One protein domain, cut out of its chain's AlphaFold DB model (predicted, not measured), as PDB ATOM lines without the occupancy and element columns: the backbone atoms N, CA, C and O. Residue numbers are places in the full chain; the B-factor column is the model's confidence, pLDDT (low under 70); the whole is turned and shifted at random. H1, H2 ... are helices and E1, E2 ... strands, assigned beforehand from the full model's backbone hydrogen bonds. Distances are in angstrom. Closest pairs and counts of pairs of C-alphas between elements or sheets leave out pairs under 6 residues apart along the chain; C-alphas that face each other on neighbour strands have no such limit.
ATOM      1  N   ASP A  60      18.015 -33.875  56.078       50.62
ATOM      2  CA  ASP A  60      17.217 -34.645  55.129       50.62
ATOM      3  C   ASP A  60      15.909 -33.953  54.703       50.62
ATOM      4  O   ASP A  60      15.339 -34.340  53.688       50.62
ATOM      5  N   ASP A  61      15.466 -32.897  55.398       53.38
ATOM      6  CA  ASP A  61      14.330 -32.070  54.946       53.38
ATOM      7  C   ASP A  61      14.757 -30.916  54.025       53.38
ATOM      8  O   ASP A  61      13.923 -30.136  53.562       53.38
ATOM      9  N   ILE A  62      16.056 -30.784  53.741       60.19
ATOM     10  CA  ILE A  62      16.548 -29.850  52.731       60.19
ATOM     11  C   ILE A  62      16.405 -30.557  51.375       60.19
ATOM     12  O   ILE A  62      17.100 -31.547  51.145       60.19
ATOM     13  N   PRO A  63      15.530 -30.082  50.464       68.69
ATOM     14  CA  PRO A  63      15.385 -30.692  49.146       68.69
ATOM     15  C   PRO A  63      16.752 -30.805  48.463       68.69
ATOM     16  O   PRO A  63      17.555 -29.882  48.578       68.69
ATOM     17  N   GLU A  64      17.023 -31.869  47.702       67.75
ATOM     18  CA  GLU A  64      18.297 -31.997  46.959       67.75
ATOM     19  C   GLU A  64      18.592 -30.758  46.092       67.75
ATOM     20  O   GLU A  64      19.742 -30.358  45.905       67.75
ATOM     21  N   THR A  65      17.537 -30.090  45.622       75.88
ATOM     22  CA  THR A  65      17.621 -28.847  44.851       75.88
ATOM     23  C   THR A  65      18.120 -27.651  45.658       75.88
ATOM     24  O   THR A  65      18.643 -26.706  45.072       75.88
ATOM     25  N   ALA A  66      17.998 -27.653  46.984       77.88
ATOM     26  CA  ALA A  66      18.438 -26.544  47.815       77.88
ATOM     27  C   ALA A  66      19.969 -26.445  47.881       77.88
ATOM     28  O   ALA A  66      20.479 -25.329  47.905       77.88
ATOM     29  N   ASP A  67      20.712 -27.557  47.794       82.44
ATOM     30  CA  ASP A  67      22.179 -27.505  47.677       82.44
ATOM     31  C   ASP A  67      22.600 -26.781  46.395       82.44
ATOM     32  O   ASP A  67      23.438 -25.874  46.402       82.44
ATOM     33  N   GLU A  68      21.939 -27.121  45.288       84.69
ATOM     34  CA  GLU A  68      22.168 -26.481  44.002       84.69
ATOM     35  C   GLU A  68      21.775 -24.997  44.017       84.69
ATOM     36  O   GLU A  68      22.540 -24.155  43.537       84.69
ATOM     37  N   VAL A  69      20.607 -24.663  44.575       87.69
ATOM     38  CA  VAL A  69      20.122 -23.279  44.686       87.69
ATOM     39  C   VAL A  69      21.078 -22.439  45.527       87.69
ATOM     40  O   VAL A  69      21.466 -21.358  45.086       87.69
ATOM     41  N   MET A  70      21.527 -22.949  46.676       88.31
ATOM     42  CA  MET A  70      22.469 -22.251  47.553       88.31
ATOM     43  C   MET A  70      23.817 -22.011  46.867       88.31
ATOM     44  O   MET A  70      24.329 -20.891  46.877       88.31
ATOM     45  N   CYS A  71      24.353 -23.016  46.170       87.00
ATOM     46  CA  CYS A  71      25.599 -22.865  45.414       87.00
ATOM     47  C   CYS A  71      25.460 -21.897  44.224       87.00
ATOM     48  O   CYS A  71      26.428 -21.234  43.837       87.00
ATOM     49  N   ARG A  72      24.288 -21.846  43.576       89.88
ATOM     50  CA  ARG A  72      24.001 -20.893  42.490       89.88
ATOM     51  C   ARG A  72      23.862 -19.473  43.032       89.88
ATOM     52  O   ARG A  72      24.415 -18.559  42.425       89.88
ATOM     53  N   LEU A  73      23.195 -19.304  44.173       89.50
ATOM     54  CA  LEU A  73      23.060 -18.021  44.855       89.50
ATOM     55  C   LEU A  73      24.430 -17.472  45.267       89.50
ATOM     56  O   LEU A  73      24.747 -16.345  44.907       89.50
ATOM     57  N   GLY A  74      25.274 -18.283  45.914       90.12
ATOM     58  CA  GLY A  74      26.623 -17.864  46.315       90.12
ATOM     59  C   GLY A  74      27.482 -17.445  45.117       90.12
ATOM     60  O   GLY A  74      28.102 -16.383  45.123       90.12
ATOM     61  N   ARG A  75      27.451 -18.214  44.018       89.38
ATOM     62  CA  ARG A  75      28.129 -17.827  42.766       89.38
ATOM     63  C   ARG A  75      27.597 -16.522  42.184       89.38
ATOM     64  O   ARG A  75      28.392 -15.703  41.731       89.38
ATOM     65  N   TRP A  76      26.281 -16.333  42.184       88.25
ATOM     66  CA  TRP A  76      25.674 -15.102  41.695       88.25
ATOM     67  C   TRP A  76      26.087 -13.902  42.551       88.25
ATOM     68  O   TRP A  76      26.562 -12.916  41.995       88.25
ATOM     69  N   LEU A  77      26.025 -14.011  43.880       88.75
ATOM     70  CA  LEU A  77      26.455 -12.951  44.795       88.75
ATOM     71  C   LEU A  77      27.929 -12.580  44.586       88.75
ATOM     72  O   LEU A  77      28.241 -11.403  44.418       88.75
ATOM     73  N   ARG A  78      28.836 -13.564  44.493       87.44
ATOM     74  CA  ARG A  78      30.258 -13.303  44.194       87.44
ATOM     75  C   ARG A  78      30.434 -12.633  42.830       87.44
ATOM     76  O   ARG A  78      31.167 -11.661  42.717       87.44
ATOM     77  N   SER A  79      29.680 -13.065  41.814       83.19
ATOM     78  CA  SER A  79      29.713 -12.430  40.488       83.19
ATOM     79  C   SER A  79      29.205 -10.985  40.481       83.19
ATOM     80  O   SER A  79      29.611 -10.202  39.627       83.19
ATOM     81  N   LEU A  80      28.328 -10.616  41.422       80.19
ATOM     82  CA  LEU A  80      27.902  -9.231  41.602       80.19
ATOM     83  C   LEU A  80      29.006  -8.388  42.247       80.19
ATOM     84  O   LEU A  80      29.191  -7.249  41.827       80.19
ATOM     85  N   ALA A  81      29.740  -8.944  43.216       74.50
ATOM     86  CA  ALA A  81      30.880  -8.277  43.845       74.50
ATOM     87  C   ALA A  81      32.061  -8.090  42.875       74.50
ATOM     88  O   ALA A  81      32.661  -7.019  42.843       74.50
ATOM     89  N   ASP A  82      32.346  -9.101  42.050       72.81
ATOM     90  CA  ASP A  82      33.448  -9.093  41.074       72.81
ATOM     91  C   ASP A  82      33.055  -8.469  39.717       72.81
ATOM     92  O   ASP A  82      33.864  -8.388  38.788       72.81
ATOM     93  N   GLY A  83      31.787  -8.081  39.566       69.12
ATOM     94  CA  GLY A  83      31.186  -7.655  38.307       69.12
ATOM     95  C   GLY A  83      31.205  -6.144  38.064       69.12
ATOM     96  O   GLY A  83      31.932  -5.371  38.676       69.12
ATOM     97  N   ALA A  84      30.347  -5.696  37.143       66.38
ATOM     98  CA  ALA A  84      30.203  -4.278  36.796       66.38
ATOM     99  C   ALA A  84      29.470  -3.445  37.869       66.38
ATOM    100  O   ALA A  84      29.345  -2.226  37.726       66.38
ATOM    101  N   PHE A  85      28.962  -4.092  38.919       72.31
ATOM    102  CA  PHE A  85      28.251  -3.434  40.004       72.31
ATOM    103  C   PHE A  85      29.241  -2.795  40.980       72.31
ATOM    104  O   PHE A  85      30.379  -3.223  41.135       72.31
ATOM    105  N   HIS A  86      28.812  -1.714  41.619       73.50
ATOM    106  CA  HIS A  86      29.554  -1.061  42.684       73.50
ATOM    107  C   HIS A  86      28.893  -1.385  44.016       73.50
ATOM    108  O   HIS A  86      27.745  -1.001  44.242       73.50
ATOM    109  N   LEU A  87      29.635  -2.064  44.885       74.88
ATOM    110  CA  LEU A  87      29.304  -2.209  46.293       74.88
ATOM    111  C   LEU A  87      29.992  -1.074  47.062       74.88
ATOM    112  O   LEU A  87      31.214  -0.935  46.994       74.88
ATOM    113  N   ASP A  88      29.208  -0.238  47.737       75.06
ATOM    114  CA  ASP A  88      29.716   0.713  48.729       75.06
ATOM    115  C   ASP A  88      29.248   0.325  50.138       75.06
ATOM    116  O   ASP A  88      28.568  -0.683  50.310       75.06
ATOM    117  N   GLU A  89      29.615   1.116  51.148       72.31
ATOM    118  CA  GLU A  89      29.247   0.870  52.553       72.31
ATOM    119  C   GLU A  89      27.727   0.843  52.800       72.31
ATOM    120  O   GLU A  89      27.294   0.443  53.873       72.31
ATOM    121  N   ILE A  90      26.904   1.279  51.838       71.62
ATOM    122  CA  ILE A  90      25.457   1.437  52.013       71.62
ATOM    123  C   ILE A  90      24.682   0.412  51.180       71.62
ATOM    124  O   ILE A  90      23.709  -0.162  51.666       71.62
ATOM    125  N   ALA A  91      25.046   0.206  49.910       72.94
ATOM    126  CA  ALA A  91      24.290  -0.663  49.011       72.94
ATOM    127  C   ALA A  91      25.084  -1.123  47.779       72.94
ATOM    128  O   ALA A  91      26.011  -0.459  47.314       72.94
ATOM    129  N   LEU A  92      24.613  -2.210  47.168       78.31
ATOM    130  CA  LEU A  92      24.997  -2.611  45.817       78.31
ATOM    131  C   LEU A  92      24.225  -1.784  44.773       78.31
ATOM    132  O   LEU A  92      22.990  -1.686  44.808       78.31
ATOM    133  N   LYS A  93      24.953  -1.200  43.815       77.00
ATOM    134  CA  LYS A  93      24.432  -0.288  42.781       77.00
ATOM    135  C   LYS A  93      24.998  -0.633  41.402       77.00
ATOM    136  O   LYS A  93      26.096  -1.158  41.285       77.00
ATOM    137  N   VAL A  94      24.277  -0.284  40.333       71.12
ATOM    138  CA  VAL A  94      24.745  -0.494  38.943       71.12
ATOM    139  C   VAL A  94      25.938   0.407  38.599       71.12
ATOM    140  O   VAL A  94      26.824   0.010  37.855       71.12
ATOM    141  N   SER A  95      25.969   1.639  39.117       69.94
ATOM    142  CA  SER A  95      27.050   2.597  38.863       69.94
ATOM    143  C   SER A  95      27.163   3.635  39.982       69.94
ATOM    144  O   SER A  95      26.210   3.870  40.725       69.94
ATOM    145  N   ARG A  96      28.283   4.369  40.035       62.62
ATOM    146  CA  ARG A  96      28.446   5.525  40.944       62.62
ATOM    147  C   ARG A  96      27.476   6.680  40.667       62.62
ATOM    148  O   ARG A  96      27.289   7.530  41.528       62.62
ATOM    149  N   LYS A  97      26.889   6.738  39.464       65.88
ATOM    150  CA  LYS A  97      25.926   7.775  39.045       65.88
ATOM    151  C   LYS A  97      24.468   7.357  39.254       65.88
ATOM    152  O   LYS A  97      23.564   8.087  38.860       65.88
ATOM    153  N   THR A  98      24.229   6.181  39.830       64.31
ATOM    154  CA  THR A  98      22.882   5.679  40.086       64.31
ATOM    155  C   THR A  98      22.196   6.557  41.150       64.31
ATOM    156  O   THR A  98      22.805   6.795  42.196       64.31
ATOM    157  N   PRO A  99      20.970   7.068  40.904       60.41
ATOM    158  CA  PRO A  99      20.274   7.949  41.840       60.41
ATOM    159  C   PRO A  99      20.146   7.342  43.238       60.41
ATOM    160  O   PRO A  99      19.917   6.140  43.397       60.41
ATOM    161  N   VAL A 100      20.262   8.188  44.262       50.84
ATOM    162  CA  VAL A 100      20.081   7.791  45.663       50.84
ATOM    163  C   VAL A 100      18.631   7.327  45.844       50.84
ATOM    164  O   VAL A 100      17.708   8.126  45.738       50.84
ATOM    165  N   GLY A 101      18.437   6.020  46.039       56.34
ATOM    166  CA  GLY A 101      17.122   5.364  46.094       56.34
ATOM    167  C   GLY A 101      16.984   4.188  45.124       56.34
ATOM    168  O   GLY A 101      16.221   3.265  45.386       56.34
ATOM    169  N   THR A 102      17.785   4.145  44.056       65.19
ATOM    170  CA  THR A 102      17.879   2.976  43.168       65.19
ATOM    171  C   THR A 102      18.922   2.004  43.726       65.19
ATOM    172  O   THR A 102      20.036   1.883  43.214       65.19
ATOM    173  N   ARG A 103      18.582   1.371  44.853       67.50
ATOM    174  CA  ARG A 103      19.390   0.320  45.486       67.50
ATOM    175  C   ARG A 103      18.973  -1.032  44.919       67.50
ATOM    176  O   ARG A 103      17.780  -1.287  44.788       67.50
ATOM    177  N   ILE A 104      19.947  -1.873  44.572       77.56
ATOM    178  CA  ILE A 104      19.668  -3.260  44.178       77.56
ATOM    179  C   ILE A 104      19.455  -4.093  45.443       77.56
ATOM    180  O   ILE A 104      18.476  -4.821  45.548       77.56
ATOM    181  N   ILE A 105      20.370  -3.947  46.402       82.75
ATOM    182  CA  ILE A 105      20.335  -4.586  47.716       82.75
ATOM    183  C   ILE A 105      21.156  -3.739  48.696       82.75
ATOM    184  O   ILE A 105      22.128  -3.099  48.281       82.75
ATOM    185  N   ASP A 106      20.755  -3.688  49.963       83.94
ATOM    186  CA  ASP A 106      21.542  -3.024  51.007       83.94
ATOM    187  C   ASP A 106      22.837  -3.809  51.287       83.94
ATOM    188  O   ASP A 106      22.886  -5.030  51.112       83.94
ATOM    189  N   ALA A 107      23.901  -3.105  51.683       82.88
ATOM    190  CA  ALA A 107      25.224  -3.704  51.869       82.88
ATOM    191  C   ALA A 107      25.225  -4.754  52.988       82.88
ATOM    192  O   ALA A 107      25.797  -5.828  52.812       82.88
ATOM    193  N   ASP A 108      24.525  -4.479  54.090       85.12
ATOM    194  CA  ASP A 108      24.393  -5.413  55.211       85.12
ATOM    195  C   ASP A 108      23.729  -6.714  54.761       85.12
ATOM    196  O   ASP A 108      24.299  -7.789  54.926       85.12
ATOM    197  N   LEU A 109      22.593  -6.615  54.064       85.62
ATOM    198  CA  LEU A 109      21.890  -7.783  53.539       85.62
ATOM    199  C   LEU A 109      22.740  -8.553  52.516       85.62
ATOM    200  O   LEU A 109      22.730  -9.780  52.501       85.62
ATOM    201  N   PHE A 110      23.496  -7.860  51.661       87.50
ATOM    202  CA  PHE A 110      24.413  -8.518  50.729       87.50
ATOM    203  C   PHE A 110      25.509  -9.305  51.463       87.50
ATOM    204  O   PHE A 110      25.771 -10.459  51.116       87.50
ATOM    205  N   ASN A 111      26.120  -8.706  52.486       86.50
ATOM    206  CA  ASN A 111      27.163  -9.340  53.291       86.50
ATOM    207  C   ASN A 111      26.616 -10.527  54.093       86.50
ATOM    208  O   ASN A 111      27.249 -11.582  54.127       86.50
ATOM    209  N   GLU A 112      25.429 -10.384  54.683       90.12
ATOM    210  CA  GLU A 112      24.732 -11.459  55.390       90.12
ATOM    211  C   GLU A 112      24.429 -12.637  54.459       90.12
ATOM    212  O   GLU A 112      24.716 -13.783  54.802       90.12
ATOM    213  N   LEU A 113      23.917 -12.372  53.252       90.06
ATOM    214  CA  LEU A 113      23.658 -13.417  52.261       90.06
ATOM    215  C   LEU A 113      24.950 -14.093  51.791       90.06
ATOM    216  O   LEU A 113      24.969 -15.314  51.631       90.06
ATOM    217  N   MET A 114      26.033 -13.332  51.602       87.88
ATOM    218  CA  MET A 114      27.335 -13.896  51.242       87.88
ATOM    219  C   MET A 114      27.832 -14.853  52.330       87.88
ATOM    220  O   MET A 114      28.091 -16.025  52.043       87.88
ATOM    221  N   ALA A 115      27.875 -14.378  53.579       89.94
ATOM    222  CA  ALA A 115      28.287 -15.168  54.735       89.94
ATOM    223  C   ALA A 115      27.422 -16.425  54.894       89.94
ATOM    224  O   ALA A 115      27.947 -17.520  55.083       89.94
ATOM    225  N   PHE A 116      26.105 -16.290  54.717       89.12
ATOM    226  CA  PHE A 116      25.169 -17.407  54.781       89.12
ATOM    227  C   PHE A 116      25.464 -18.481  53.725       89.12
ATOM    228  O   PHE A 116      25.487 -19.673  54.041       89.12
ATOM    229  N   THR A 117      25.738 -18.087  52.473       91.75
ATOM    230  CA  THR A 117      26.102 -19.055  51.426       91.75
ATOM    231  C   THR A 117      27.466 -19.711  51.663       91.75
ATOM    232  O   THR A 117      27.609 -20.911  51.415       91.75
ATOM    233  N   ASP A 118      28.444 -18.980  52.200       87.94
ATOM    234  CA  ASP A 118      29.775 -19.516  52.509       87.94
ATOM    235  C   ASP A 118      29.748 -20.495  53.692       87.94
ATOM    236  O   ASP A 118      30.389 -21.553  53.650       87.94
ATOM    237  N   ASP A 119      28.981 -20.180  54.736       86.19
ATOM    238  CA  ASP A 119      28.782 -21.064  55.883       86.19
ATOM    239  C   ASP A 119      28.051 -22.342  55.469       86.19
ATOM    240  O   ASP A 119      28.462 -23.442  55.850       86.19
ATOM    241  N   TYR A 120      27.034 -22.218  54.613       86.06
ATOM    242  CA  TYR A 120      26.344 -23.366  54.036       86.06
ATOM    243  C   TYR A 120      27.305 -24.270  53.241       86.06
ATOM    244  O   TYR A 120      27.355 -25.482  53.479       86.06
ATOM    245  N   GLU A 121      28.137 -23.706  52.354       83.81
ATOM    246  CA  GLU A 121      29.148 -24.471  51.609       83.81
ATOM    247  C   GLU A 121      30.172 -25.151  52.542       83.81
ATOM    248  O   GLU A 121      30.578 -26.294  52.296       83.81
ATOM    249  N   ARG A 122      30.589 -24.480  53.629       83.81
ATOM    250  CA  ARG A 122      31.522 -25.037  54.625       83.81
ATOM    251  C   ARG A 122      30.910 -26.226  55.363       83.81
ATOM    252  O   ARG A 122      31.559 -27.268  55.479       83.81
ATOM    253  N   ILE A 123      29.663 -26.094  55.814       81.69
ATOM    254  CA  ILE A 123      28.922 -27.159  56.503       81.69
ATOM    255  C   ILE A 123      28.728 -28.358  55.572       81.69
ATOM    256  O   ILE A 123      28.955 -29.497  55.984       81.69
ATOM    257  N   GLN A 124      28.380 -28.130  54.303       80.94
ATOM    258  CA  GLN A 124      28.217 -29.219  53.337       80.94
ATOM    259  C   GLN A 124      29.531 -29.951  53.040       80.94
ATOM    260  O   GLN A 124      29.546 -31.182  52.966       80.94
ATOM    261  N   LYS A 125      30.655 -29.231  52.927       79.50
ATOM    262  CA  LYS A 125      31.985 -29.856  52.799       79.50
ATOM    263  C   LYS A 125      32.325 -30.715  54.019       79.50
ATOM    264  O   LYS A 125      32.778 -31.843  53.842       79.50
ATOM    265  N   ALA A 126      32.060 -30.219  55.229       75.56
ATOM    266  CA  ALA A 126      32.281 -30.976  56.462       75.56
ATOM    267  C   ALA A 126      31.416 -32.249  56.512       75.56
ATOM    268  O   ALA A 126      31.936 -33.334  56.755       75.56
ATOM    269  N   ARG A 127      30.124 -32.146  56.169       72.44
ATOM    270  CA  ARG A 127      29.200 -33.295  56.108       72.44
ATOM    271  C   ARG A 127      29.636 -34.360  55.103       72.44
ATOM    272  O   ARG A 127      29.518 -35.548  55.389       72.44
ATOM    273  N   LYS A 128      30.143 -33.954  53.933       72.50
ATOM    274  CA  LYS A 128      30.686 -34.882  52.925       72.50
ATOM    275  C   LYS A 128      31.964 -35.568  53.424       72.50
ATOM    276  O   LYS A 128      32.113 -36.766  53.209       72.50
ATOM    277  N   ALA A 129      32.835 -34.852  54.138       68.12
ATOM    278  CA  ALA A 129      34.062 -35.415  54.705       68.12
ATOM    279  C   ALA A 129      33.798 -36.456  55.810       68.12
ATOM    280  O   ALA A 129      34.504 -37.450  55.879       68.12
ATOM    281  N   THR A 130      32.764 -36.268  56.637       61.91
ATOM    282  CA  THR A 130      32.399 -37.221  57.706       61.91
ATOM    283  C   THR A 130      31.721 -38.499  57.189       61.91
ATOM    284  O   THR A 130      31.661 -39.489  57.910       61.91
ATOM    285  N   LYS A 131      31.203 -38.504  55.951       54.16
ATOM    286  CA  LYS A 131      30.582 -39.684  55.314       54.16
ATOM    287  C   LYS A 131      31.583 -40.601  54.581       54.16
ATOM    288  O   LYS A 131      31.136 -41.576  53.978       54.16
ATOM    289  N   THR A 132      32.884 -40.291  54.602       45.88
ATOM    290  CA  THR A 132      33.958 -41.086  53.963       45.88
ATOM    291  C   THR A 132      34.779 -41.805  55.022       45.88
ATOM    292  O   THR A 132      35.156 -42.969  54.773       45.88
TER     293      THR A 132
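Overview. This is residues 60 to 132 of the 132 residues of an uncharacterized protein of Rhizobium phaseoli Ch24-10 (UniProt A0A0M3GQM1). Two helices, H1 and H2, cross in the middle, near Gly 74 and Thr 117, and a small head of loops round strand E1 sits at one end. Residues 60 to 66 and 125 to 132 stand free at the other end. The 73 printed residues are mostly helix, in the order H1, E1, H2, and loose, with a radius of gyration of the C-alphas of 15.3 A and spans of 51 by 19 by 19 A.

Along the chain. H1, residues 64 to 81, begins at C-alpha 64 (18.297, -31.997, 46.959) and is 27.0 A long. E1 is residues 91 to 93. H2, residues 107 to 130, is 34.8 A long and ends at C-alpha 130 (32.399, -37.221, 57.706).

Arrangement. H1, with residues 70 to 78 alone, touches H2; the closest C-alphas, of Gly 74 and Thr 117, are 5.3 A apart. They run opposite ways at a steep tilt of 45 degrees. H1 and E1 are only just apart, closest 8.4 A. E1 pairs with no named strand; residues 86 to 87 and 105 to 106 pair antiparallel with its residues. Every O i to N i+4 pair of H2 is within hydrogen-bond range, and 13 of 14 in H1.

Size, cuts and confidence. The farthest C-alphas, of Pro 99 and Thr 132, are 52.3 A apart. The printed part has no cut. The link from E1 to H2 is long. Mean pLDDT of the printed part is 76.5; residues 60 to 64, 83 to 84, 95 to 103 and 129 to 132 are under 70.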